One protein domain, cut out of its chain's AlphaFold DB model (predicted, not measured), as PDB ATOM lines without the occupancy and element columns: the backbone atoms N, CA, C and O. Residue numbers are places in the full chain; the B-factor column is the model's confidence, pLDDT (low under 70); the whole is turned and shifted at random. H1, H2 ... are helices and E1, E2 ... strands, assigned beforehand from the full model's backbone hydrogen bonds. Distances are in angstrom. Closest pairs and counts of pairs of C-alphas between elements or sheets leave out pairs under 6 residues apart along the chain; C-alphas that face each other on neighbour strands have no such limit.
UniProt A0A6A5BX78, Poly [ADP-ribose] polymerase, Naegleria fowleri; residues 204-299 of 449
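Overview. This is residues 204 to 299 of the 449 residues of the protein "Poly [ADP-ribose] polymerase" of Naegleria fowleri (UniProt A0A6A5BX78). Three successive turns of chain are set along a short, stepped row of parallel strands, E1, E2 and E3; each turn goes out through a loop of 12 residues and comes back through a short helix, H3, H4 or H5, beside the strand before it. H1 and H2 make a corner at the E1 end of the row. The printed part has 96 residues, with five named helices and three named strands in the order H1 H2 E1 H3 E2 H4 E3 H5, and a parallel sheet of order E1 E2 E3. The class is mixed, helices and strands, with 40 residues, under half, in named elements. The whole is compact, with a radius of gyration of the C-alphas of 13.5 A and spans of 37 by 28 by 22 A.

Along the chain. Start at the sheet: E1 is residues 224 to 227, 10.4 A long, E2 is residues 246 to 249, and E3 is residues 268 to 271, each of these two 10.3 A long. Find C-alpha 224 at (69.844, 158.410, 183.748) and C-alpha 271 at (75.267, 147.727, 167.516). H3 covers residues 240 to 245, 8.6 A, and H4 residues 262 to 267, 8.8 A. H5, residues 284 to 289, 8.6 A, ends at C-alpha 289, (78.156, 154.755, 171.552). H1 is residues 213 to 216, 4.8 A, and H2 is residues 218 to 223, 8.7 A.

Arrangement. E1 and E2 are parallel, with N 247 and O 226 2.9 A apart, within hydrogen-bond range. E2 and E3 are parallel, with N 269 and O 248 also 2.9 A apart. The pairing is staggered: E2 pairs with E1 over residues 246 to 247 and with E3 over 248 to 249. Residues 270 to 271 of E3 also pair, parallel, with residues 290 to 291. E1, H3, E2 and E2, H4, E3 are strand-helix-strand units, two parallel neighbour strands with a helix between. H3 is on the sheet, with C-alphas 225 and 245 closest to each other, 4.7 A apart. H4 only grazes the sheet, its closest C-alphas to E2 being 247 and 267, 5.2 A. H5 only grazes it too, with C-alphas 269 and 289, 5.0 A, its closest to E3. H3 and H4 are close but not clearly touching, about perpendicular at 73 degrees, with C-alphas 243 and 267 closest, 6.4 A apart. H1 and H2 touch only at the corner, at C-alphas 214 and 221, 5.9 A. Each O i to N i+4 pair is within hydrogen-bond range in H2, H3 and H5, against 1 of 2 in H4; H1 is too short for one.

Size, cuts and confidence. The C-alphas of Glu 218 and Lys 277 are the two farthest apart, 37.2 A. The printed part has no cut. The links E1 to H3, E2 to H4 and E3 to H5 are long, 12 residues each. The mean pLDDT of the printed part is 70.9, and 39 residues are under 70, among them residues 204 to 211, 213 to 224 and 292 to 299.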
ATOM      1  N   PHE A 204      73.935 156.383 181.461       66.12
ATOM      2  CA  PHE A 204      72.877 155.446 181.060       66.12
ATOM      3  C   PHE A 204      72.349 154.684 182.270       66.12
ATOM      4  O   PHE A 204      73.106 154.320 183.168       66.12
ATOM      5  N   CYS A 205      71.047 154.398 182.296       64.56
ATOM      6  CA  CYS A 205      70.517 153.469 183.284       64.56
ATOM      7  C   CYS A 205      71.079 152.072 183.002       64.56
ATOM      8  O   CYS A 205      70.865 151.523 181.922       64.56
ATOM      9  N   ARG A 206      71.734 151.463 183.989       62.44
ATOM     10  CA  ARG A 206      72.232 150.083 183.919       62.44
ATOM     11  C   ARG A 206      71.172 149.093 183.404       62.44
ATOM     12  O   ARG A 206      71.428 148.323 182.486       62.44
ATOM     13  N   ASP A 207      69.940 149.205 183.901       63.94
ATOM     14  CA  ASP A 207      68.786 148.408 183.470       63.94
ATOM     15  C   ASP A 207      67.916 149.105 182.399       63.94
ATOM     16  O   ASP A 207      66.718 148.839 182.300       63.94
ATOM     17  N   TRP A 208      68.472 149.996 181.567       66.25
ATOM     18  CA  TRP A 208      67.750 150.804 180.560       66.25
ATOM     19  C   TRP A 208      66.759 150.041 179.661       66.25
ATOM     20  O   TRP A 208      65.767 150.630 179.229       66.25
ATOM     21  N   LYS A 209      66.990 148.746 179.394       60.97
ATOM     22  CA  LYS A 209      66.084 147.863 178.630       60.97
ATOM     23  C   LYS A 209      64.848 147.380 179.421       60.97
ATOM     24  O   LYS A 209      63.885 146.934 178.802       60.97
ATOM     25  N   LYS A 210      64.872 147.430 180.760       67.38
ATOM     26  CA  LYS A 210      63.845 146.878 181.679       67.38
ATOM     27  C   LYS A 210      63.345 147.877 182.745       67.38
ATOM     28  O   LYS A 210      62.393 147.574 183.458       67.38
ATOM     29  N   CYS A 211      63.962 149.054 182.870       63.88
ATOM     30  CA  CYS A 211      63.742 149.991 183.975       63.88
ATOM     31  C   CYS A 211      62.337 150.637 184.008       63.88
ATOM     32  O   CYS A 211      61.946 151.407 183.123       63.88
ATOM     33  N   SER A 212      61.609 150.408 185.104       71.75
ATOM     34  CA  SER A 212      60.308 151.028 185.405       71.75
ATOM     35  C   SER A 212      60.407 152.462 185.952       71.75
ATOM     36  O   SER A 212      59.460 153.241 185.809       71.75
ATOM     37  N   LEU A 213      61.551 152.847 186.534       68.69
ATOM     38  CA  LEU A 213      61.751 154.152 187.189       68.69
ATOM     39  C   LEU A 213      61.668 155.339 186.214       68.69
ATOM     40  O   LEU A 213      61.297 156.437 186.625       68.69
ATOM     41  N   THR A 214      61.864 155.091 184.910       61.91
ATOM     42  CA  THR A 214      61.651 156.019 183.772       61.91
ATOM     43  C   THR A 214      60.406 156.907 183.864       61.91
ATOM     44  O   THR A 214      60.390 158.019 183.318       61.91
ATOM     45  N   ARG A 215      59.344 156.418 184.521       61.09
ATOM     46  CA  ARG A 215      58.071 157.125 184.731       61.09
ATOM     47  C   ARG A 215      57.777 157.461 186.192       61.09
ATOM     48  O   ARG A 215      56.955 158.340 186.426       61.09
ATOM     49  N   LEU A 216      58.460 156.843 187.155       51.97
ATOM     50  CA  LEU A 216      58.070 156.870 188.569       51.97
ATOM     51  C   LEU A 216      58.872 157.863 189.423       51.97
ATOM     52  O   LEU A 216      58.262 158.572 190.211       51.97
ATOM     53  N   ASP A 217      60.184 158.003 189.215       69.12
ATOM     54  CA  ASP A 217      61.046 158.860 190.051       69.12
ATOM     55  C   ASP A 217      61.653 160.026 189.253       69.12
ATOM     56  O   ASP A 217      62.232 159.802 188.196       69.12
ATOM     57  N   GLU A 218      61.507 161.266 189.732       66.31
ATOM     58  CA  GLU A 218      62.100 162.459 189.101       66.31
ATOM     59  C   GLU A 218      63.610 162.602 189.328       66.31
ATOM     60  O   GLU A 218      64.261 163.226 188.488       66.31
ATOM     61  N   GLN A 219      64.205 161.977 190.353       66.56
ATOM     62  CA  GLN A 219      65.666 161.968 190.488       66.56
ATOM     63  C   GLN A 219      66.294 161.072 189.408       66.56
ATOM     64  O   GLN A 219      67.046 161.562 188.564       66.56
ATOM     65  N   HIS A 220      65.886 159.801 189.329       66.62
ATOM     66  CA  HIS A 220      66.332 158.842 188.308       66.62
ATOM     67  C   HIS A 220      66.119 159.341 186.867       66.62
ATOM     68  O   HIS A 220      66.916 159.049 185.975       66.62
ATOM     69  N   LYS A 221      65.062 160.131 186.617       67.25
ATOM     70  CA  LYS A 221      64.793 160.771 185.312       67.25
ATOM     71  C   LYS A 221      65.750 161.917 184.962       67.25
ATOM     72  O   LYS A 221      65.884 162.213 183.777       67.25
ATOM     73  N   CYS A 222      66.359 162.572 185.949       62.62
ATOM     74  CA  CYS A 222      67.381 163.603 185.744       62.62
ATOM     75  C   CYS A 222      68.799 163.011 185.673       62.62
ATOM     76  O   CYS A 222      69.688 163.626 185.097       62.62
ATOM     77  N   GLU A 223      69.000 161.828 186.255       61.31
ATOM     78  CA  GLU A 223      70.309 161.182 186.402       61.31
ATOM     79  C   GLU A 223      70.632 160.206 185.253       61.31
ATOM     80  O   GLU A 223      71.773 160.161 184.786       61.31
ATOM     81  N   PHE A 224      69.626 159.491 184.718       69.12
ATOM     82  CA  PHE A 224      69.844 158.410 183.748       69.12
ATOM     83  C   PHE A 224      69.062 158.513 182.425       69.12
ATOM     84  O   PHE A 224      67.836 158.673 182.383       69.12
ATOM     85  N   ARG A 225      69.770 158.279 181.314       73.25
ATOM     86  CA  ARG A 225      69.222 158.070 179.962       73.25
ATOM     87  C   ARG A 225      68.794 156.617 179.746       73.25
ATOM     88  O   ARG A 225      69.386 155.689 180.297       73.25
ATOM     89  N   HIS A 226      67.770 156.415 178.918       77.94
ATOM     90  CA  HIS A 226      67.128 155.112 178.703       77.94
ATOM     91  C   HIS A 226      66.888 154.808 177.217       77.94
ATOM     92  O   HIS A 226      66.937 155.710 176.383       77.94
ATOM     93  N   LEU A 227      66.576 153.554 176.864       75.00
ATOM     94  CA  LEU A 227      66.187 153.228 175.488       75.00
ATOM     95  C   LEU A 227      64.796 153.795 175.192       75.00
ATOM     96  O   LEU A 227      63.854 153.602 175.965       75.00
ATOM     97  N   CYS A 228      64.627 154.440 174.040       78.00
ATOM     98  CA  CYS A 228      63.299 154.774 173.561       78.00
ATOM     99  C   CYS A 228      62.555 153.510 173.100       78.00
ATOM    100  O   CYS A 228      62.831 152.953 172.043       78.00
ATOM    101  N   THR A 229      61.568 153.075 173.884       76.88
ATOM    102  CA  THR A 229      60.706 151.921 173.567       76.88
ATOM    103  C   THR A 229      59.550 152.252 172.613       76.88
ATOM    104  O   THR A 229      58.760 151.378 172.258       76.88
ATOM    105  N   ILE A 230      59.430 153.511 172.180       76.25
ATOM    106  CA  ILE A 230      58.412 153.948 171.222       76.25
ATOM    107  C   ILE A 230      58.891 153.577 169.809       76.25
ATOM    108  O   ILE A 230      59.916 154.073 169.346       76.25
ATOM    109  N   LYS A 231      58.143 152.720 169.102       75.31
ATOM    110  CA  LYS A 231      58.433 152.375 167.697       75.31
ATOM    111  C   LYS A 231      58.350 153.620 166.806       75.31
ATOM    112  O   LYS A 231      57.446 154.432 166.985       75.31
ATOM    113  N   ASN A 232      59.267 153.739 165.843       79.50
ATOM    114  CA  ASN A 232      59.351 154.842 164.869       79.50
ATOM    115  C   ASN A 232      59.261 156.236 165.528       79.50
ATOM    116  O   ASN A 232      58.556 157.127 165.060       79.50
ATOM    117  N   CYS A 233      59.921 156.407 166.676       80.69
ATOM    118  CA  CYS A 233      59.780 157.611 167.479       80.69
ATOM    119  C   CYS A 233      60.630 158.764 166.949       80.69
ATOM    120  O   CYS A 233      61.841 158.773 167.119       80.69
ATOM    121  N   ASP A 234      59.973 159.791 166.420       89.06
ATOM    122  CA  ASP A 234      60.617 161.010 165.918       89.06
ATOM    123  C   ASP A 234      60.838 162.103 166.980       89.06
ATOM    124  O   ASP A 234      61.353 163.179 166.681       89.06
ATOM    125  N   LYS A 235      60.495 161.849 168.251       84.19
ATOM    126  CA  LYS A 235      60.576 162.863 169.321       84.19
ATOM    127  C   LYS A 235      61.997 163.382 169.582       84.19
ATOM    128  O   LYS A 235      62.135 164.494 170.080       84.19
ATOM    129  N   TRP A 236      63.037 162.631 169.207       81.12
ATOM    130  CA  TRP A 236      64.434 163.084 169.260       81.12
ATOM    131  C   TRP A 236      64.743 164.241 168.298       81.12
ATOM    132  O   TRP A 236      65.787 164.874 168.440       81.12
ATOM    133  N   LYS A 237      63.879 164.546 167.322       84.19
ATOM    134  CA  LYS A 237      64.075 165.694 166.427       84.19
ATOM    135  C   LYS A 237      63.939 167.000 167.221       84.19
ATOM    136  O   LYS A 237      64.903 167.756 167.333       84.19
ATOM    137  N   GLU A 238      62.787 167.191 167.866       82.31
ATOM    138  CA  GLU A 238      62.358 168.493 168.410       82.31
ATOM    139  C   GLU A 238      62.093 168.510 169.929       82.31
ATOM    140  O   GLU A 238      62.235 169.555 170.570       82.31
ATOM    141  N   ASN A 239      61.726 167.382 170.548       82.00
ATOM    142  CA  ASN A 239      61.339 167.359 171.959       82.00
ATOM    143  C   ASN A 239      62.576 167.242 172.866       82.00
ATOM    144  O   ASN A 239      63.126 166.159 173.056       82.00
ATOM    145  N   LYS A 240      62.998 168.366 173.454       78.69
ATOM    146  CA  LYS A 240      64.204 168.459 174.300       78.69
ATOM    147  C   LYS A 240      64.185 167.487 175.484       78.69
ATOM    148  O   LYS A 240      65.138 166.740 175.662       78.69
ATOM    149  N   THR A 241      63.073 167.414 176.219       73.00
ATOM    150  CA  THR A 241      62.875 166.468 177.332       73.00
ATOM    151  C   THR A 241      63.079 165.014 176.901       73.00
ATOM    152  O   THR A 241      63.583 164.197 177.672       73.00
ATOM    153  N   HIS A 242      62.691 164.681 175.665       80.75
ATOM    154  CA  HIS A 242      62.886 163.357 175.081       80.75
ATOM    155  C   HIS A 242      64.342 163.113 174.680       80.75
ATOM    156  O   HIS A 242      64.859 162.051 175.007       80.75
ATOM    157  N   LYS A 243      64.997 164.072 174.007       78.44
ATOM    158  CA  LYS A 243      66.424 163.987 173.626       78.44
ATOM    159  C   LYS A 243      67.305 163.746 174.851       78.44
ATOM    160  O   LYS A 243      68.092 162.804 174.852       78.44
ATOM    161  N   ALA A 244      67.077 164.515 175.913       72.31
ATOM    162  CA  ALA A 244      67.758 164.356 177.189       72.31
ATOM    163  C   ALA A 244      67.599 162.931 177.740       72.31
ATOM    164  O   ALA A 244      68.571 162.207 177.940       72.31
ATOM    165  N   ARG A 245      66.355 162.475 177.926       73.19
ATOM    166  CA  ARG A 245      66.059 161.251 178.690       73.19
ATOM    167  C   ARG A 245      66.128 159.944 177.897       73.19
ATOM    168  O   ARG A 245      66.188 158.884 178.520       73.19
ATOM    169  N   PHE A 246      66.121 159.984 176.562       77.00
ATOM    170  CA  PHE A 246      66.039 158.779 175.731       77.00
ATOM    171  C   PHE A 246      67.002 158.774 174.539       77.00
ATOM    172  O   PHE A 246      66.977 159.673 173.700       77.00
ATOM    173  N   ILE A 247      67.761 157.683 174.418       79.56
ATOM    174  CA  ILE A 247      68.553 157.335 173.234       79.56
ATOM    175  C   ILE A 247      67.779 156.353 172.342       79.56
ATOM    176  O   ILE A 247      66.897 155.627 172.812       79.56
ATOM    177  N   HIS A 248      68.102 156.312 171.051       81.12
ATOM    178  CA  HIS A 248      67.480 155.413 170.070       81.12
ATOM    179  C   HIS A 248      68.527 154.471 169.473       81.12
ATOM    180  O   HIS A 248      69.690 154.840 169.355       81.12
ATOM    181  N   ILE A 249      68.138 153.266 169.053       79.19
ATOM    182  CA  ILE A 249      69.028 152.436 168.224       79.19
ATOM    183  C   ILE A 249      69.076 153.056 166.824       79.19
ATOM    184  O   ILE A 249      68.037 153.350 166.230       79.19
ATOM    185  N   CYS A 250      70.278 153.272 166.295       82.25
ATOM    186  CA  CYS A 250      70.474 153.843 164.971       82.25
ATOM    187  C   CYS A 250      69.905 152.921 163.880       82.25
ATOM    188  O   CYS A 250      70.329 151.771 163.756       82.25
ATOM    189  N   ALA A 251      69.013 153.441 163.031       81.06
ATOM    190  CA  ALA A 251      68.407 152.682 161.930       81.06
ATOM    191  C   ALA A 251      69.436 152.158 160.903       81.06
ATOM    192  O   ALA A 251      69.213 151.128 160.274       81.06
ATOM    193  N   HIS A 252      70.590 152.821 160.770       81.44
ATOM    194  CA  HIS A 252      71.703 152.370 159.925       81.44
ATOM    195  C   HIS A 252      72.516 151.210 160.551       81.44
ATOM    196  O   HIS A 252      73.369 150.614 159.885       81.44
ATOM    197  N   GLY A 253      72.294 150.905 161.835       79.88
ATOM    198  CA  GLY A 253      72.984 149.856 162.585       79.88
ATOM    199  C   GLY A 253      74.512 149.942 162.491       79.88
ATOM    200  O   GLY A 253      75.095 151.026 162.523       79.88
ATOM    201  N   LYS A 254      75.151 148.777 162.305       77.00
ATOM    202  CA  LYS A 254      76.612 148.613 162.144       77.00
ATOM    203  C   LYS A 254      77.210 149.365 160.935       77.00
ATOM    204  O   LYS A 254      78.427 149.443 160.825       77.00
ATOM    205  N   LYS A 255      76.379 149.880 160.015       81.25
ATOM    206  CA  LYS A 255      76.788 150.572 158.775       81.25
ATOM    207  C   LYS A 255      76.575 152.094 158.821       81.25
ATOM    208  O   LYS A 255      76.599 152.747 157.785       81.25
ATOM    209  N   CYS A 256      76.326 152.677 159.994       82.00
ATOM    210  CA  CYS A 256      76.142 154.122 160.106       82.00
ATOM    211  C   CYS A 256      77.438 154.884 159.780       82.00
ATOM    212  O   CYS A 256      78.464 154.623 160.396       82.00
ATOM    213  N   HIS A 257      77.395 155.876 158.890       86.88
ATOM    214  CA  HIS A 257      78.546 156.755 158.624       86.88
ATOM    215  C   HIS A 257      78.681 157.916 159.630       86.88
ATOM    216  O   HIS A 257      79.641 158.674 159.573       86.88
ATOM    217  N   TYR A 258      77.742 158.043 160.573       83.50
ATOM    218  CA  TYR A 258      77.678 159.124 161.566       83.50
ATOM    219  C   TYR A 258      78.115 158.678 162.977       83.50
ATOM    220  O   TYR A 258      77.759 159.317 163.963       83.50
ATOM    221  N   GLN A 259      78.884 157.585 163.087       75.62
ATOM    222  CA  GLN A 259      79.352 157.010 164.366       75.62
ATOM    223  C   GLN A 259      80.287 157.937 165.166       75.62
ATOM    224  O   GLN A 259      80.449 157.731 166.367       75.62
ATOM    225  N   ASP A 260      80.836 158.974 164.526       73.25
ATOM    226  CA  ASP A 260      81.705 159.986 165.144       73.25
ATOM    227  C   ASP A 260      81.093 161.389 165.213       73.25
ATOM    228  O   ASP A 260      81.682 162.297 165.798       73.25
ATOM    229  N   ASN A 261      79.897 161.583 164.653       82.44
ATOM    230  CA  ASN A 261      79.201 162.863 164.715       82.44
ATOM    231  C   ASN A 261      78.577 163.061 166.110       82.44
ATOM    232  O   ASN A 261      77.856 162.194 166.606       82.44
ATOM    233  N   GLU A 262      78.855 164.199 166.751       70.94
ATOM    234  CA  GLU A 262      78.459 164.466 168.142       70.94
ATOM    235  C   GLU A 262      76.932 164.553 168.309       70.94
ATOM    236  O   GLU A 262      76.369 163.839 169.139       70.94
ATOM    237  N   ASP A 263      76.236 165.318 167.458       74.75
ATOM    238  CA  ASP A 263      74.766 165.418 167.472       74.75
ATOM    239  C   ASP A 263      74.082 164.060 167.247       74.75
ATOM    240  O   ASP A 263      73.082 163.733 167.895       74.75
ATOM    241  N   HIS A 264      74.620 163.243 166.338       81.94
ATOM    242  CA  HIS A 264      74.100 161.910 166.045       81.94
ATOM    243  C   HIS A 264      74.339 160.954 167.216       81.94
ATOM    244  O   HIS A 264      73.388 160.369 167.728       81.94
ATOM    245  N   THR A 265      75.579 160.829 167.694       74.38
ATOM    246  CA  THR A 265      75.933 159.920 168.803       74.38
ATOM    247  C   THR A 265      75.286 160.306 170.131       74.38
ATOM    248  O   THR A 265      74.983 159.433 170.940       74.38
ATOM    249  N   HIS A 266      74.962 161.585 170.336       75.31
ATOM    250  CA  HIS A 266      74.155 162.016 171.474       75.31
ATOM    251  C   HIS A 266      72.722 161.441 171.434       75.31
ATOM    252  O   HIS A 266      72.142 161.143 172.481       75.31
ATOM    253  N   ASN A 267      72.133 161.247 170.249       79.06
ATOM    254  CA  ASN A 267      70.750 160.774 170.086       79.06
ATOM    255  C   ASN A 267      70.639 159.279 169.717       79.06
ATOM    256  O   ASN A 267      69.569 158.689 169.907       79.06
ATOM    257  N   PHE A 268      71.726 158.652 169.246       82.19
ATOM    258  CA  PHE A 268      71.726 157.295 168.697       82.19
ATOM    259  C   PHE A 268      72.887 156.407 169.174       82.19
ATOM    260  O   PHE A 268      74.056 156.755 169.015       82.19
ATOM    261  N   ILE A 269      72.544 155.200 169.635       79.00
ATOM    262  CA  ILE A 269      73.472 154.094 169.917       79.00
ATOM    263  C   ILE A 269      73.498 153.109 168.734       79.00
ATOM    264  O   ILE A 269      72.493 152.929 168.038       79.00
ATOM    265  N   HIS A 270      74.635 152.465 168.484       80.94
ATOM    266  CA  HIS A 270      74.840 151.551 167.352       80.94
ATOM    267  C   HIS A 270      75.160 150.136 167.848       80.94
ATOM    268  O   HIS A 270      75.884 150.007 168.824       80.94
ATOM    269  N   PRO A 271      74.734 149.047 167.189       76.25
ATOM    270  CA  PRO A 271      75.267 147.727 167.516       76.25
ATOM    271  C   PRO A 271      76.777 147.688 167.246       76.25
ATOM    272  O   PRO A 271      77.221 148.105 166.175       76.25
ATOM    273  N   CYS A 272      77.569 147.173 168.185       76.81
ATOM    274  CA  CYS A 272      79.018 147.056 168.038       76.81
ATOM    275  C   CYS A 272      79.384 146.196 166.817       76.81
ATOM    276  O   CYS A 272      78.874 145.083 166.642       76.81
ATOM    277  N   THR A 273      80.300 146.677 165.978       78.56
ATOM    278  CA  THR A 273      80.824 145.930 164.822       78.56
ATOM    279  C   THR A 273      81.470 144.612 165.254       78.56
ATOM    280  O   THR A 273      81.114 143.564 164.713       78.56
ATOM    281  N   TYR A 274      82.313 144.653 166.290       74.19
ATOM    282  CA  TYR A 274      83.071 143.521 166.840       74.19
ATOM    283  C   TYR A 274      82.241 142.526 167.676       74.19
ATOM    284  O   TYR A 274      82.670 141.388 167.868       74.19
ATOM    285  N   GLY A 275      81.057 142.924 168.160       69.56
ATOM    286  CA  GLY A 275      80.166 142.064 168.955       69.56
ATOM    287  C   GLY A 275      80.862 141.470 170.186       69.56
ATOM    288  O   GLY A 275      81.553 142.181 170.913       69.56
ATOM    289  N   SER A 276      80.733 140.158 170.387       65.19
ATOM    290  CA  SER A 276      81.359 139.418 171.497       65.19
ATOM    291  C   SER A 276      82.895 139.346 171.468       65.19
ATOM    292  O   SER A 276      83.496 138.802 172.391       65.19
ATOM    293  N   LYS A 277      83.547 139.901 170.436       70.44
ATOM    294  CA  LYS A 277      85.014 140.003 170.304       70.44
ATOM    295  C   LYS A 277      85.508 141.453 170.397       70.44
ATOM    296  O   LYS A 277      86.508 141.812 169.778       70.44
ATOM    297  N   CYS A 278      84.766 142.312 171.093       69.50
ATOM    298  CA  CYS A 278      85.138 143.711 171.249       69.50
ATOM    299  C   CYS A 278      86.246 143.892 172.295       69.50
ATOM    300  O   CYS A 278      86.047 143.597 173.470       69.50
ATOM    301  N   ASN A 279      87.379 144.459 171.879       74.31
ATOM    302  CA  ASN A 279      88.486 144.811 172.776       74.31
ATOM    303  C   ASN A 279      88.380 146.248 173.327       74.31
ATOM    304  O   ASN A 279      89.227 146.659 174.110       74.31
ATOM    305  N   TYR A 280      87.352 147.004 172.929       67.19
ATOM    306  CA  TYR A 280      87.128 148.401 173.322       67.19
ATOM    307  C   TYR A 280      86.158 148.547 174.509       67.19
ATOM    308  O   TYR A 280      85.675 149.639 174.772       67.19
ATOM    309  N   LEU A 281      85.844 147.468 175.238       60.47
ATOM    310  CA  LEU A 281      84.925 147.528 176.389       60.47
ATOM    311  C   LEU A 281      85.446 148.427 177.526       60.47
ATOM    312  O   LEU A 281      84.649 149.032 178.238       60.47
ATOM    313  N   SER A 282      86.766 148.585 177.651       57.12
ATOM    314  CA  SER A 282      87.402 149.528 178.578       57.12
ATOM    315  C   SER A 282      87.114 150.996 178.241       57.12
ATOM    316  O   SER A 282      86.972 151.808 179.157       57.12
ATOM    317  N   ASP A 283      86.957 151.340 176.959       58.44
ATOM    318  CA  ASP A 283      86.758 152.713 176.486       58.44
ATOM    319  C   ASP A 283      85.341 153.239 176.819       58.44
ATOM    320  O   ASP A 283      84.344 152.706 176.312       58.44
ATOM    321  N   PRO A 284      85.213 154.317 177.625       58.22
ATOM    322  CA  PRO A 284      83.925 154.938 177.913       58.22
ATOM    323  C   PRO A 284      83.190 155.437 176.661       58.22
ATOM    324  O   PRO A 284      81.963 155.329 176.620       58.22
ATOM    325  N   LEU A 285      83.888 155.924 175.619       62.22
ATOM    326  CA  LEU A 285      83.240 156.281 174.343       62.22
ATOM    327  C   LEU A 285      82.503 155.083 173.764       62.22
ATOM    328  O   LEU A 285      81.360 155.200 173.320       62.22
ATOM    329  N   HIS A 286      83.186 153.941 173.742       72.75
ATOM    330  CA  HIS A 286      82.684 152.745 173.100       72.75
ATOM    331  C   HIS A 286      81.467 152.191 173.843       72.75
ATOM    332  O   HIS A 286      80.456 151.905 173.202       72.75
ATOM    333  N   ARG A 287      81.493 152.150 175.186       65.38
ATOM    334  CA  ARG A 287      80.310 151.783 175.997       65.38
ATOM    335  C   ARG A 287      79.133 152.756 175.819       65.38
ATOM    336  O   ARG A 287      77.982 152.328 175.818       65.38
ATOM    337  N   ILE A 288      79.404 154.049 175.616       62.53
ATOM    338  CA  ILE A 288      78.376 155.088 175.404       62.53
ATOM    339  C   ILE A 288      77.759 155.028 173.996       62.53
ATOM    340  O   ILE A 288      76.562 155.278 173.831       62.53
ATOM    341  N   ARG A 289      78.564 154.725 172.969       70.81
ATOM    342  CA  ARG A 289      78.156 154.755 171.552       70.81
ATOM    343  C   ARG A 289      77.703 153.402 170.999       70.81
ATOM    344  O   ARG A 289      76.974 153.404 169.998       70.81
ATOM    345  N   PHE A 290      78.096 152.279 171.614       73.94
ATOM    346  CA  PHE A 290      77.887 150.941 171.053       73.94
ATOM    347  C   PHE A 290      77.226 149.918 171.990       73.94
ATOM    348  O   PHE A 290      77.745 149.586 173.053       73.94
ATOM    349  N   SER A 291      76.114 149.322 171.541       72.25
ATOM    350  CA  SER A 291      75.459 148.198 172.216       72.25
ATOM    351  C   SER A 291      76.122 146.860 171.872       72.25
ATOM    352  O   SER A 291      76.470 146.586 170.721       72.25
ATOM    353  N   HIS A 292      76.252 145.995 172.876       68.62
ATOM    354  CA  HIS A 292      76.715 144.616 172.728       68.62
ATOM    355  C   HIS A 292      75.553 143.684 173.071       68.62
ATOM    356  O   HIS A 292      75.465 143.149 174.170       68.62
ATOM    357  N   ASP A 293      74.600 143.550 172.147       56.88
ATOM    358  CA  ASP A 293      73.341 142.837 172.406       56.88
ATOM    359  C   ASP A 293      73.508 141.321 172.645       56.88
ATOM    360  O   ASP A 293      72.598 140.700 173.187       56.88
ATOM    361  N   ASP A 294      74.681 140.766 172.316       45.84
ATOM    362  CA  ASP A 294      75.066 139.360 172.507       45.84
ATOM    363  C   ASP A 294      75.902 139.107 173.788       45.84
ATOM    364  O   ASP A 294      76.426 138.005 173.965       45.84
ATOM    365  N   LEU A 295      76.102 140.115 174.652       41.09
ATOM    366  CA  LEU A 295      76.954 140.025 175.847       41.09
ATOM    367  C   LEU A 295      76.201 140.371 177.144       41.09
ATOM    368  O   LEU A 295      75.946 141.540 177.423       41.09
ATOM    369  N   ASP A 296      76.023 139.381 178.024       41.69
ATOM    370  CA  ASP A 296      75.881 139.587 179.481       41.69
ATOM    371  C   ASP A 296      77.263 139.888 180.124       41.69
ATOM    372  O   ASP A 296      77.616 139.357 181.177       41.69
ATOM    373  N   VAL A 297      78.095 140.684 179.439       39.94
ATOM    374  CA  VAL A 297      79.504 140.937 179.780       39.94
ATOM    375  C   VAL A 297      79.811 142.419 179.580       39.94
ATOM    376  O   VAL A 297      80.162 142.851 178.482       39.94
ATOM    377  N   ASP A 298      79.715 143.179 180.667       41.16
ATOM    378  CA  ASP A 298      80.285 144.524 180.788       41.16
ATOM    379  C   ASP A 298      81.193 144.531 182.023       41.16
ATOM    380  O   ASP A 298      80.916 145.136 183.054       41.16
ATOM    381  N   ASP A 299      82.220 143.682 181.944       43.59
ATOM    382  CA  ASP A 299      83.014 143.257 183.096       43.59
ATOM    383  C   ASP A 299      84.423 143.889 183.091       43.59
ATOM    384  O   ASP A 299      85.020 144.116 184.139       43.59
TER     385      ASP A 299